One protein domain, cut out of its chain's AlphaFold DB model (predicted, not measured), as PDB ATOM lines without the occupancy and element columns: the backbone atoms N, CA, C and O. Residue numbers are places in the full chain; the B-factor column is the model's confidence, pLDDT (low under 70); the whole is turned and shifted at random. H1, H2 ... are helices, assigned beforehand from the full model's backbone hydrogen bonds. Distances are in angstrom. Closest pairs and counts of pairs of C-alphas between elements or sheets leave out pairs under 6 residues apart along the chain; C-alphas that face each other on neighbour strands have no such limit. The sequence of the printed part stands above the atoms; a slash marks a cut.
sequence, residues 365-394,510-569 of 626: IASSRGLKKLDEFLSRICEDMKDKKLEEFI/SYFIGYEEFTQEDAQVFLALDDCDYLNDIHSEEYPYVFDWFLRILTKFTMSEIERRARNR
ATOM      1  N   ILE A 365     148.343  69.323 162.787       81.94
ATOM      2  CA  ILE A 365     148.019  70.484 161.952       81.94
ATOM      3  C   ILE A 365     148.821  70.519 160.646       81.94
ATOM      4  O   ILE A 365     148.371  71.136 159.687       81.94
ATOM      5  N   ALA A 366     149.954  69.811 160.590       79.00
ATOM      6  CA  ALA A 366     150.755  69.650 159.380       79.00
ATOM      7  C   ALA A 366     150.267  68.509 158.471       79.00
ATOM      8  O   ALA A 366     150.669  68.438 157.316       79.00
ATOM      9  N   SER A 367     149.388  67.622 158.951       77.12
ATOM     10  CA  SER A 367     148.761  66.619 158.079       77.12
ATOM     11  C   SER A 367     147.814  67.285 157.075       77.12
ATOM     12  O   SER A 367     147.211  68.313 157.384       77.12
ATOM     13  N   SER A 368     147.561  66.662 155.919       76.81
ATOM     14  CA  SER A 368     146.581  67.165 154.935       76.81
ATOM     15  C   SER A 368     145.179  67.359 155.544       76.81
ATOM     16  O   SER A 368     144.462  68.296 155.198       76.81
ATOM     17  N   ARG A 369     144.785  66.520 156.520       75.81
ATOM     18  CA  ARG A 369     143.543  66.707 157.303       75.81
ATOM     19  C   ARG A 369     143.596  67.979 158.157       75.81
ATOM     20  O   ARG A 369     142.588  68.676 158.259       75.81
ATOM     21  N   GLY A 370     144.736  68.247 158.791       80.50
ATOM     22  CA  GLY A 370     144.974  69.433 159.611       80.50
ATOM     23  C   GLY A 370     144.966  70.716 158.789       80.50
ATOM     24  O   GLY A 370     144.180  71.613 159.087       80.50
ATOM     25  N   LEU A 371     145.748  70.751 157.707       83.06
ATOM     26  CA  LEU A 371     145.796  71.860 156.751       83.06
ATOM     27  C   LEU A 371     144.410  72.167 156.180       83.06
ATOM     28  O   LEU A 371     143.990  73.320 156.203       83.06
ATOM     29  N   LYS A 372     143.643  71.143 155.778       83.06
ATOM     30  CA  LYS A 372     142.270  71.334 155.292       83.06
ATOM     31  C   LYS A 372     141.349  71.958 156.341       83.06
ATOM     32  O   LYS A 372     140.614  72.890 156.031       83.06
ATOM     33  N   LYS A 373     141.383  71.467 157.585       83.75
ATOM     34  CA  LYS A 373     140.575  72.039 158.676       83.75
ATOM     35  C   LYS A 373     140.984  73.473 159.016       83.75
ATOM     36  O   LYS A 373     140.113  74.285 159.319       83.75
ATOM     37  N   LEU A 374     142.279  73.785 158.951       87.69
ATOM     38  CA  LEU A 374     142.793  75.138 159.144       87.69
ATOM     39  C   LEU A 374     142.355  76.073 158.003       87.69
ATOM     40  O   LEU A 374     141.933  77.191 158.279       87.69
ATOM     41  N   ASP A 375     142.384  75.612 156.750       88.38
ATOM     42  CA  ASP A 375     141.938  76.381 155.581       88.38
ATOM     43  C   ASP A 375     140.433  76.681 155.635       88.38
ATOM     44  O   ASP A 375     140.024  77.835 155.522       88.38
ATOM     45  N   GLU A 376     139.607  75.673 155.942       88.38
ATOM     46  CA  GLU A 376     138.165  75.845 156.156       88.38
ATOM     47  C   GLU A 376     137.849  76.817 157.308       88.38
ATOM     48  O   GLU A 376     136.861  77.552 157.244       88.38
ATOM     49  N   PHE A 377     138.667  76.835 158.365       88.62
ATOM     50  CA  PHE A 377     138.527  77.764 159.488       88.62
ATOM     51  C   PHE A 377     138.923  79.198 159.098       88.62
ATOM     52  O   PHE A 377     138.162  80.137 159.336       88.62
ATOM     53  N   LEU A 378     140.070  79.370 158.432       87.62
ATOM     54  CA  LEU A 378     140.545  80.671 157.954       87.62
ATOM     55  C   LEU A 378     139.634  81.262 156.863       87.62
ATOM     56  O   LEU A 378     139.435  82.476 156.853       87.62
ATOM     57  N   SER A 379     139.011  80.434 156.011       88.38
ATOM     58  CA  SER A 379     137.983  80.867 155.048       88.38
ATOM     59  C   SER A 379     136.811  81.549 155.751       88.38
ATOM     60  O   SER A 379     136.417  82.645 155.356       88.38
ATOM     61  N   ARG A 380     136.297  80.952 156.841       86.75
ATOM     62  CA  ARG A 380     135.177  81.512 157.622       86.75
ATOM     63  C   ARG A 380     135.553  82.839 158.274       86.75
ATOM     64  O   ARG A 380     134.816  83.803 158.130       86.75
ATOM     65  N   ILE A 381     136.733  82.935 158.897       85.81
ATOM     66  CA  ILE A 381     137.220  84.219 159.434       85.81
ATOM     67  C   ILE A 381     137.357  85.256 158.309       85.81
ATOM     68  O   ILE A 381     136.974  86.412 158.479       85.81
ATOM     69  N   CYS A 382     137.871  84.863 157.141       83.06
ATOM     70  CA  CYS A 382     137.999  85.751 155.987       83.06
ATOM     71  C   CYS A 382     136.634  86.247 155.471       83.06
ATOM     72  O   CYS A 382     136.542  87.375 154.989       83.06
ATOM     73  N   GLU A 383     135.585  85.427 155.544       83.25
ATOM     74  CA  GLU A 383     134.198  85.781 155.209       83.25
ATOM     75  C   GLU A 383     133.582  86.715 156.262       83.25
ATOM     76  O   GLU A 383     133.238  87.847 155.919       83.25
ATOM     77  N   ASP A 384     133.597  86.338 157.544       82.25
ATOM     78  CA  ASP A 384     133.112  87.165 158.662       82.25
ATOM     79  C   ASP A 384     133.755  88.566 158.678       82.25
ATOM     80  O   ASP A 384     133.114  89.568 159.001       82.25
ATOM     81  N   MET A 385     135.043  88.658 158.330       78.88
ATOM     82  CA  MET A 385     135.779  89.924 158.258       78.88
ATOM     83  C   MET A 385     135.409  90.789 157.046       78.88
ATOM     84  O   MET A 385     135.553  92.013 157.114       78.88
ATOM     85  N   LYS A 386     134.928  90.200 155.942       78.31
ATOM     86  CA  LYS A 386     134.357  90.962 154.815       78.31
ATOM     87  C   LYS A 386     132.992  91.517 155.207       78.31
ATOM     88  O   LYS A 386     132.755  92.706 155.001       78.31
ATOM     89  N   ASP A 387     132.155  90.694 155.833       77.25
ATOM     90  CA  ASP A 387     130.799  91.075 156.229       77.25
ATOM     91  C   ASP A 387     130.815  92.174 157.301       77.25
ATOM     92  O   ASP A 387     130.156  93.198 157.127       77.25
ATOM     93  N   LYS A 388     131.674  92.071 158.327       77.25
ATOM     94  CA  LYS A 388     131.871  93.147 159.319       77.25
ATOM     95  C   LYS A 388     132.319  94.467 158.684       77.25
ATOM     96  O   LYS A 388     131.781  95.519 159.024       77.25
ATOM     97  N   LYS A 389     133.275  94.440 157.743       75.06
ATOM     98  CA  LYS A 389     133.697  95.651 157.012       75.06
ATOM     99  C   LYS A 389     132.575  96.219 156.137       75.06
ATOM    100  O   LYS A 389     132.473  97.439 156.005       75.06
ATOM    101  N   LEU A 390     131.737  95.366 155.549       73.25
ATOM    102  CA  LEU A 390     130.587  95.777 154.745       73.25
ATOM    103  C   LEU A 390     129.496  96.426 155.612       73.25
ATOM    104  O   LEU A 390     129.008  97.500 155.262       73.25
ATOM    105  N   GLU A 391     129.164  95.839 156.764       72.88
ATOM    106  CA  GLU A 391     128.248  96.431 157.747       72.88
ATOM    107  C   GLU A 391     128.775  97.768 158.279       72.88
ATOM    108  O   GLU A 391     128.040  98.757 158.308       72.88
ATOM    109  N   GLU A 392     130.061  97.841 158.637       75.81
ATOM    110  CA  GLU A 392     130.683  99.078 159.114       75.81
ATOM    111  C   GLU A 392     130.663 100.178 158.035       75.81
ATOM    112  O   GLU A 392     130.379 101.341 158.334       75.81
ATOM    113  N   PHE A 393     130.890  99.820 156.767       73.25
ATOM    114  CA  PHE A 393     130.758 100.739 155.637       73.25
ATOM    115  C   PHE A 393     129.313 101.232 155.470       73.25
ATOM    116  O   PHE A 393     129.090 102.439 155.378       73.25
ATOM    117  N   ILE A 394     128.324 100.331 155.499       74.25
ATOM    118  CA  ILE A 394     126.897 100.680 155.405       74.25
ATOM    119  C   ILE A 394     126.504 101.646 156.534       74.25
ATOM    120  O   ILE A 394     125.897 102.683 156.260       74.25
ATOM    121  N   SER A 510     143.087  91.787 156.775       62.66
ATOM    122  CA  SER A 510     143.977  90.916 157.539       62.66
ATOM    123  C   SER A 510     143.108  90.024 158.410       62.66
ATOM    124  O   SER A 510     142.446  90.529 159.312       62.66
ATOM    125  N   TYR A 511     143.102  88.731 158.099       74.12
ATOM    126  CA  TYR A 511     142.523  87.697 158.937       74.12
ATOM    127  C   TYR A 511     143.658  86.892 159.577       74.12
ATOM    128  O   TYR A 511     144.596  86.454 158.911       74.12
ATOM    129  N   PHE A 512     143.554  86.746 160.886       83.00
ATOM    130  CA  PHE A 512     144.372  85.921 161.763       83.00
ATOM    131  C   PHE A 512     143.429  85.000 162.553       83.00
ATOM    132  O   PHE A 512     142.211  85.181 162.509       83.00
ATOM    133  N   ILE A 513     143.952  84.034 163.305       79.81
ATOM    134  CA  ILE A 513     143.134  83.146 164.152       79.81
ATOM    135  C   ILE A 513     142.339  83.966 165.187       79.81
ATOM    136  O   ILE A 513     141.189  83.644 165.478       79.81
ATOM    137  N   GLY A 514     142.895  85.088 165.662       73.31
ATOM    138  CA  GLY A 514     142.192  86.096 166.472       73.31
ATOM    139  C   GLY A 514     141.472  87.200 165.691       73.31
ATOM    140  O   GLY A 514     141.322  88.303 166.215       73.31
ATOM    141  N   TYR A 515     141.028  86.938 164.460       75.81
ATOM    142  CA  TYR A 515     140.421  87.908 163.539       75.81
ATOM    143  C   TYR A 515     141.384  89.029 163.105       75.81
ATOM    144  O   TYR A 515     142.067  88.873 162.097       75.81
ATOM    145  N   GLU A 516     141.431  90.161 163.814       68.00
ATOM    146  CA  GLU A 516     142.142  91.374 163.365       68.00
ATOM    147  C   GLU A 516     143.615  91.428 163.788       68.00
ATOM    148  O   GLU A 516     144.449  91.971 163.057       68.00
ATOM    149  N   GLU A 517     143.954  90.849 164.943       77.31
ATOM    150  CA  GLU A 517     145.311  90.853 165.491       77.31
ATOM    151  C   GLU A 517     145.986  89.483 165.373       77.31
ATOM    152  O   GLU A 517     145.368  88.443 165.580       77.31
ATOM    153  N   PHE A 518     147.296  89.487 165.110       82.19
ATOM    154  CA  PHE A 518     148.147  88.299 165.185       82.19
ATOM    155  C   PHE A 518     148.259  87.840 166.648       82.19
ATOM    156  O   PHE A 518     148.752  88.589 167.496       82.19
ATOM    157  N   THR A 519     147.799  86.637 166.976       84.31
ATOM    158  CA  THR A 519     147.674  86.158 168.367       84.31
ATOM    159  C   THR A 519     148.832  85.263 168.830       84.31
ATOM    160  O   THR A 519     149.826  85.082 168.122       84.31
ATOM    161  N   GLN A 520     148.736  84.730 170.055       82.38
ATOM    162  CA  GLN A 520     149.646  83.687 170.539       82.38
ATOM    163  C   GLN A 520     149.395  82.378 169.767       82.38
ATOM    164  O   GLN A 520     150.344  81.673 169.430       82.38
ATOM    165  N   GLU A 521     148.136  82.095 169.428       82.50
ATOM    166  CA  GLU A 521     147.671  80.943 168.663       82.50
ATOM    167  C   GLU A 521     148.223  80.970 167.234       82.50
ATOM    168  O   GLU A 521     148.802  79.977 166.799       82.50
ATOM    169  N   ASP A 522     148.150  82.111 166.535       85.38
ATOM    170  CA  ASP A 522     148.755  82.270 165.202       85.38
ATOM    171  C   ASP A 522     150.254  81.941 165.218       85.38
ATOM    172  O   ASP A 522     150.744  81.188 164.377       85.38
ATOM    173  N   ALA A 523     150.983  82.459 166.211       83.81
ATOM    174  CA  ALA A 523     152.408  82.191 166.365       83.81
ATOM    175  C   ALA A 523     152.697  80.714 166.708       83.81
ATOM    176  O   ALA A 523     153.691  80.155 166.246       83.81
ATOM    177  N   GLN A 524     151.830  80.056 167.487       82.75
ATOM    178  CA  GLN A 524     151.952  78.628 167.801       82.75
ATOM    179  C   GLN A 524     151.641  77.722 166.603       82.75
ATOM    180  O   GLN A 524     152.318  76.706 166.448       82.75
ATOM    181  N   VAL A 525     150.652  78.068 165.769       86.06
ATOM    182  CA  VAL A 525     150.325  77.341 164.528       86.06
ATOM    183  C   VAL A 525     151.417  77.544 163.485       86.06
ATOM    184  O   VAL A 525     151.855  76.575 162.873       86.06
ATOM    185  N   PHE A 526     151.935  78.765 163.338       85.69
ATOM    186  CA  PHE A 526     153.059  79.039 162.444       85.69
ATOM    187  C   PHE A 526     154.266  78.160 162.792       85.69
ATOM    188  O   PHE A 526     154.765  77.417 161.951       85.69
ATOM    189  N   LEU A 527     154.683  78.171 164.064       81.50
ATOM    190  CA  LEU A 527     155.805  77.358 164.547       81.50
ATOM    191  C   LEU A 527     155.489  75.856 164.541       81.50
ATOM    192  O   LEU A 527     156.408  75.043 164.562       81.50
ATOM    193  N   ALA A 528     154.210  75.465 164.520       80.44
ATOM    194  CA  ALA A 528     153.829  74.076 164.307       80.44
ATOM    195  C   ALA A 528     154.193  73.613 162.901       80.44
ATOM    196  O   ALA A 528     154.794  72.551 162.797       80.44
ATOM    197  N   LEU A 529     153.865  74.405 161.876       80.94
ATOM    198  CA  LEU A 529     154.089  74.106 160.457       80.94
ATOM    199  C   LEU A 529     155.563  74.268 160.046       80.94
ATOM    200  O   LEU A 529     156.091  73.417 159.337       80.94
ATOM    201  N   ASP A 530     156.240  75.301 160.554       75.19
ATOM    202  CA  ASP A 530     157.678  75.554 160.357       75.19
ATOM    203  C   ASP A 530     158.545  74.385 160.863       75.19
ATOM    204  O   ASP A 530     159.363  73.850 160.120       75.19
ATOM    205  N   ASP A 531     158.261  73.858 162.067       64.75
ATOM    206  CA  ASP A 531     158.914  72.670 162.656       64.75
ATOM    207  C   ASP A 531     158.726  71.356 161.837       64.75
ATOM    208  O   ASP A 531     159.133  70.278 162.294       64.75
ATOM    209  N   CYS A 532     158.040  71.395 160.687       57.16
ATOM    210  CA  CYS A 532     157.735  70.241 159.833       57.16
ATOM    211  C   CYS A 532     158.470  70.227 158.488       57.16
ATOM    212  O   CYS A 532     158.331  69.235 157.780       57.16
ATOM    213  N   ASP A 533     159.125  71.323 158.091       55.94
ATOM    214  CA  ASP A 533     159.562  71.613 156.710       55.94
ATOM    215  C   ASP A 533     158.418  71.732 155.660       55.94
ATOM    216  O   ASP A 533     158.674  72.069 154.500       55.94
ATOM    217  N   TYR A 534     157.148  71.584 156.075       58.72
ATOM    218  CA  TYR A 534     155.938  71.645 155.224       58.72
ATOM    219  C   TYR A 534     155.677  73.013 154.579       58.72
ATOM    220  O   TYR A 534     154.750  73.162 153.789       58.72
ATOM    221  N   LEU A 535     156.485  74.033 154.875       55.78
ATOM    222  CA  LEU A 535     156.356  75.366 154.278       55.78
ATOM    223  C   LEU A 535     156.523  75.355 152.748       55.78
ATOM    224  O   LEU A 535     156.031  76.257 152.075       55.78
ATOM    225  N   ASN A 536     157.178  74.322 152.208       55.84
ATOM    226  CA  ASN A 536     157.298  74.080 150.769       55.84
ATOM    227  C   ASN A 536     156.108  73.289 150.181       55.84
ATOM    228  O   ASN A 536     155.889  73.339 148.972       55.84
ATOM    229  N   ASP A 537     155.335  72.603 151.030       58.53
ATOM    230  CA  ASP A 537     154.240  71.692 150.658       58.53
ATOM    231  C   ASP A 537     152.843  72.340 150.788       58.53
ATOM    232  O   ASP A 537     151.842  71.775 150.343       58.53
ATOM    233  N   ILE A 538     152.738  73.545 151.369       69.56
ATOM    234  CA  ILE A 538     151.486  74.324 151.386       69.56
ATOM    235  C   ILE A 538     151.228  74.872 149.974       69.56
ATOM    236  O   ILE A 538     151.620  75.985 149.621       69.56
ATOM    237  N   HIS A 539     150.547  74.081 149.146       73.19
ATOM    238  CA  HIS A 539     150.147  74.485 147.804       73.19
ATOM    239  C   HIS A 539     148.989  75.492 147.835       73.19
ATOM    240  O   HIS A 539     147.919  75.226 148.382       73.19
ATOM    241  N   SER A 540     149.177  76.634 147.172       78.25
ATOM    242  CA  SER A 540     148.176  77.706 147.062       78.25
ATOM    243  C   SER A 540     146.908  77.313 146.290       78.25
ATOM    244  O   SER A 540     145.888  77.985 146.422       78.25
ATOM    245  N   GLU A 541     146.963  76.239 145.498       78.06
ATOM    246  CA  GLU A 541     145.810  75.665 144.791       78.06
ATOM    247  C   GLU A 541     144.931  74.787 145.698       78.06
ATOM    248  O   GLU A 541     143.728  74.686 145.461       78.06
ATOM    249  N   GLU A 542     145.511  74.168 146.734       79.06
ATOM    250  CA  GLU A 542     144.818  73.228 147.628       79.06
ATOM    251  C   GLU A 542     144.408  73.883 148.961       79.06
ATOM    252  O   GLU A 542     143.321  73.604 149.466       79.06
ATOM    253  N   TYR A 543     145.238  74.794 149.489       85.00
ATOM    254  CA  TYR A 543     145.039  75.487 150.772       85.00
ATOM    255  C   TYR A 543     145.223  77.018 150.627       85.00
ATOM    256  O   TYR A 543     146.186  77.594 151.153       85.00
ATOM    257  N   PRO A 544     144.351  77.707 149.862       84.69
ATOM    258  CA  PRO A 544     144.541  79.109 149.484       84.69
ATOM    259  C   PRO A 544     144.507  80.095 150.662       84.69
ATOM    260  O   PRO A 544     145.191  81.122 150.608       84.69
ATOM    261  N   TYR A 545     143.735  79.817 151.717       85.75
ATOM    262  CA  TYR A 545     143.622  80.689 152.888       85.75
ATOM    263  C   TYR A 545     144.766  80.463 153.875       85.75
ATOM    264  O   TYR A 545     145.291  81.437 154.414       85.75
ATOM    265  N   VAL A 546     145.215  79.214 154.061       86.62
ATOM    266  CA  VAL A 546     146.443  78.915 154.824       86.62
ATOM    267  C   VAL A 546     147.648  79.575 154.159       86.62
ATOM    268  O   VAL A 546     148.445  80.211 154.843       86.62
ATOM    269  N   PHE A 547     147.764  79.488 152.831       84.62
ATOM    270  CA  PHE A 547     148.872  80.081 152.083       84.62
ATOM    271  C   PHE A 547     148.912  81.620 152.196       84.62
ATOM    272  O   PHE A 547     149.959  82.198 152.492       84.62
ATOM    273  N   ASP A 548     147.774  82.302 152.016       83.75
ATOM    274  CA  ASP A 548     147.678  83.768 152.132       83.75
ATOM    275  C   ASP A 548     147.851  84.247 153.595       83.75
ATOM    276  O   ASP A 548     148.520  85.256 153.821       83.75
ATOM    277  N   TRP A 549     147.365  83.501 154.598       88.31
ATOM    278  CA  TRP A 549     147.653  83.733 156.029       88.31
ATOM    279  C   TRP A 549     149.147  83.571 156.359       88.31
ATOM    280  O   TRP A 549     149.749  84.444 156.989       88.31
ATOM    281  N   PHE A 550     149.775  82.499 155.872       85.12
ATOM    282  CA  PHE A 550     151.184  82.196 156.109       85.12
ATOM    283  C   PHE A 550     152.109  83.283 155.532       85.12
ATOM    284  O   PHE A 550     152.967  83.823 156.239       85.12
ATOM    285  N   LEU A 551     151.873  83.694 154.278       82.25
ATOM    286  CA  LEU A 551     152.603  84.801 153.651       82.25
ATOM    287  C   LEU A 551     152.413  86.131 154.396       82.25
ATOM    288  O   LEU A 551     153.362  86.914 154.504       82.25
ATOM    289  N   ARG A 552     151.223  86.404 154.951       82.50
ATOM    290  CA  ARG A 552     150.981  87.603 155.778       82.50
ATOM    291  C   ARG A 552     151.792  87.598 157.069       82.50
ATOM    292  O   ARG A 552     152.187  88.674 157.510       82.50
ATOM    293  N   ILE A 553     152.045  86.435 157.669       85.25
ATOM    294  CA  ILE A 553     152.889  86.344 158.867       85.25
ATOM    295  C   ILE A 553     154.349  86.616 158.497       85.25
ATOM    296  O   ILE A 553     154.943  87.527 159.072       85.25
ATOM    297  N   LEU A 554     154.890  85.924 157.487       83.06
ATOM    298  CA  LEU A 554     156.273  86.120 157.025       83.06
ATOM    299  C   LEU A 554     156.578  87.558 156.575       83.06
ATOM    300  O   LEU A 554     157.682  88.052 156.783       83.06
ATOM    301  N   THR A 555     155.613  88.239 155.953       83.12
ATOM    302  CA  THR A 555     155.797  89.622 155.478       83.12
ATOM    303  C   THR A 555     155.659  90.679 156.575       83.12
ATOM    304  O   THR A 555     156.139  91.796 156.390       83.12
ATOM    305  N   LYS A 556     155.019  90.362 157.710       82.56
ATOM    306  CA  LYS A 556     154.771  91.316 158.808       82.56
ATOM    307  C   LYS A 556     155.613  91.080 160.062       82.56
ATOM    308  O   LYS A 556     155.791  92.022 160.832       82.56
ATOM    309  N   PHE A 557     156.114  89.867 160.290       84.75
ATOM    310  CA  PHE A 557     156.789  89.487 161.532       84.75
ATOM    311  C   PHE A 557     158.085  88.719 161.258       84.75
ATOM    312  O   PHE A 557     158.154  87.864 160.382       84.75
ATOM    313  N   THR A 558     159.123  88.999 162.048       86.25
ATOM    314  CA  THR A 558     160.374  88.231 162.018       86.25
ATOM    315  C   THR A 558     160.238  86.954 162.847       86.25
ATOM    316  O   THR A 558     159.483  86.926 163.821       86.25
ATOM    317  N   MET A 559     161.019  85.914 162.535       80.56
ATOM    318  CA  MET A 559     160.994  84.651 163.294       80.56
ATOM    319  C   MET A 559     161.177  84.858 164.802       80.56
ATOM    320  O   MET A 559     160.432  84.294 165.595       80.56
ATOM    321  N   SER A 560     162.087  85.745 165.214       79.38
ATOM    322  CA  SER A 560     162.302  86.054 166.634       79.38
ATOM    323  C   SER A 560     161.101  86.735 167.304       79.38
ATOM    324  O   SER A 560     160.878  86.535 168.499       79.38
ATOM    325  N   GLU A 561     160.309  87.518 166.563       81.69
ATOM    326  CA  GLU A 561     159.060  88.109 167.062       81.69
ATOM    327  C   GLU A 561     157.950  87.054 167.169       81.69
ATOM    328  O   GLU A 561     157.256  87.008 168.185       81.69
ATOM    329  N   ILE A 562     157.839  86.150 166.189       82.69
ATOM    330  CA  ILE A 562     156.912  85.004 166.214       82.69
ATOM    331  C   ILE A 562     157.229  84.100 167.420       82.69
ATOM    332  O   ILE A 562     156.361  83.838 168.256       82.69
ATOM    333  N   GLU A 563     158.493  83.707 167.599       81.12
ATOM    334  CA  GLU A 563     158.961  82.941 168.759       81.12
ATOM    335  C   GLU A 563     158.698  83.655 170.089       81.12
ATOM    336  O   GLU A 563     158.375  83.013 171.091       81.12
ATOM    337  N   ARG A 564     158.874  84.981 170.150       79.31
ATOM    338  CA  ARG A 564     158.587  85.781 171.351       79.31
ATOM    339  C   ARG A 564     157.093  85.821 171.654       79.31
ATOM    340  O   ARG A 564     156.721  85.721 172.821       79.31
ATOM    341  N   ARG A 565     156.243  85.950 170.635       80.62
ATOM    342  CA  ARG A 565     154.791  86.057 170.801       80.62
ATOM    343  C   ARG A 565     154.156  84.722 171.182       80.62
ATOM    344  O   ARG A 565     153.347  84.712 172.098       80.62
ATOM    345  N   ALA A 566     154.626  83.603 170.625       77.25
ATOM    346  CA  ALA A 566     154.207  82.253 171.027       77.25
ATOM    347  C   ALA A 566     154.447  81.945 172.525       77.25
ATOM    348  O   ALA A 566     153.692  81.175 173.122       77.25
ATOM    349  N   ARG A 567     155.485  82.554 173.124       69.94
ATOM    350  CA  ARG A 567     155.875  82.408 174.544       69.94
ATOM    351  C   ARG A 567     155.157  83.357 175.508       69.94
ATOM    352  O   ARG A 567     155.224  83.156 176.720       69.94
ATOM    353  N   ASN A 568     154.564  84.439 175.010       59.91
ATOM    354  CA  ASN A 568     154.054  85.511 175.856       59.91
ATOM    355  C   ASN A 568     152.582  85.275 176.197       59.91
ATOM    356  O   ASN A 568     151.723  85.434 175.334       59.91
ATOM    357  N   ARG A 569     152.287  85.049 177.484       49.19
ATOM    358  CA  ARG A 569     150.920  85.192 178.000       49.19
ATOM    359  C   ARG A 569     150.335  86.540 177.601       49.19
ATOM    360  O   ARG A 569     151.000  87.573 177.745       49.19
TER     361      ARG A 569
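This is residues 365 to 394 and 510 to 569 of the 626 residues of the protein "Hypothetical protein" of Notodromas monacha (UniProt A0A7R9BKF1). One long helix, H1, runs past a small body of three shorter helices, and its residues 387 to 394 stick out from that body as an arm. H3 meets the side of H1's residues 371 to 379 with its own residues 544 to 549 and runs away from H1 almost at a right angle, and H4 packs on H2, apart from H1. The printed part has 90 residues, with four named helices in the order H1, H2, H3, H4 and no named strand; the class is all helix. It is compact, with a radius of gyration of the C-alphas of 13.4 A and spans of 43 by 31 by 20 A.

Find C-alpha 368 at (146.581, 67.165, 154.935); from there H1, residues 368 to 394, runs 38.9 A to C-alpha 394 at (126.897, 100.680, 155.405). H3 is residues 544 to 556, 18.5 A long, and H2 is residues 520 to 530, 15.3 A. H4, residues 559 to 567, runs 12.6 A and ends at C-alpha 567, (155.875, 82.408, 174.544).

Look at residues 371 to 379 of H1, which alone touch H3, there with residues 544 to 549 alone; the closest C-alphas, of Asp 375 and Val 546, are 5.2 A apart. Their lines are about perpendicular, at 75 degrees. H2 and H3 are close but not clearly touching, with the C-alphas of Phe 526 and Phe 550 closest at 7.3 A. H2 touches H4 at a steep tilt of 53 degrees, opposite ways, the C-alphas of Gln 520 and Ala 566 closest at 4.8 A. H3 and H4 meet only through their link, and H1 is apart from H2 and H4. Every O i to N i+4 pair is within hydrogen-bond range in H1, H2 and H3, and 4 of 5 in H4.

The C-alphas of Ile 394 and Asp 533, the two farthest apart, are 43.7 A apart. Residues 395 to 509 are not printed, and C-alphas 394 and 510 stand 19.8 A apart across this cut. The link from H2 to H3 is long, with 13 residues; that from H3 to H4 is tight. The pLDDT is under 70 at residues 510, 516, 531 to 538 and 567 to 569.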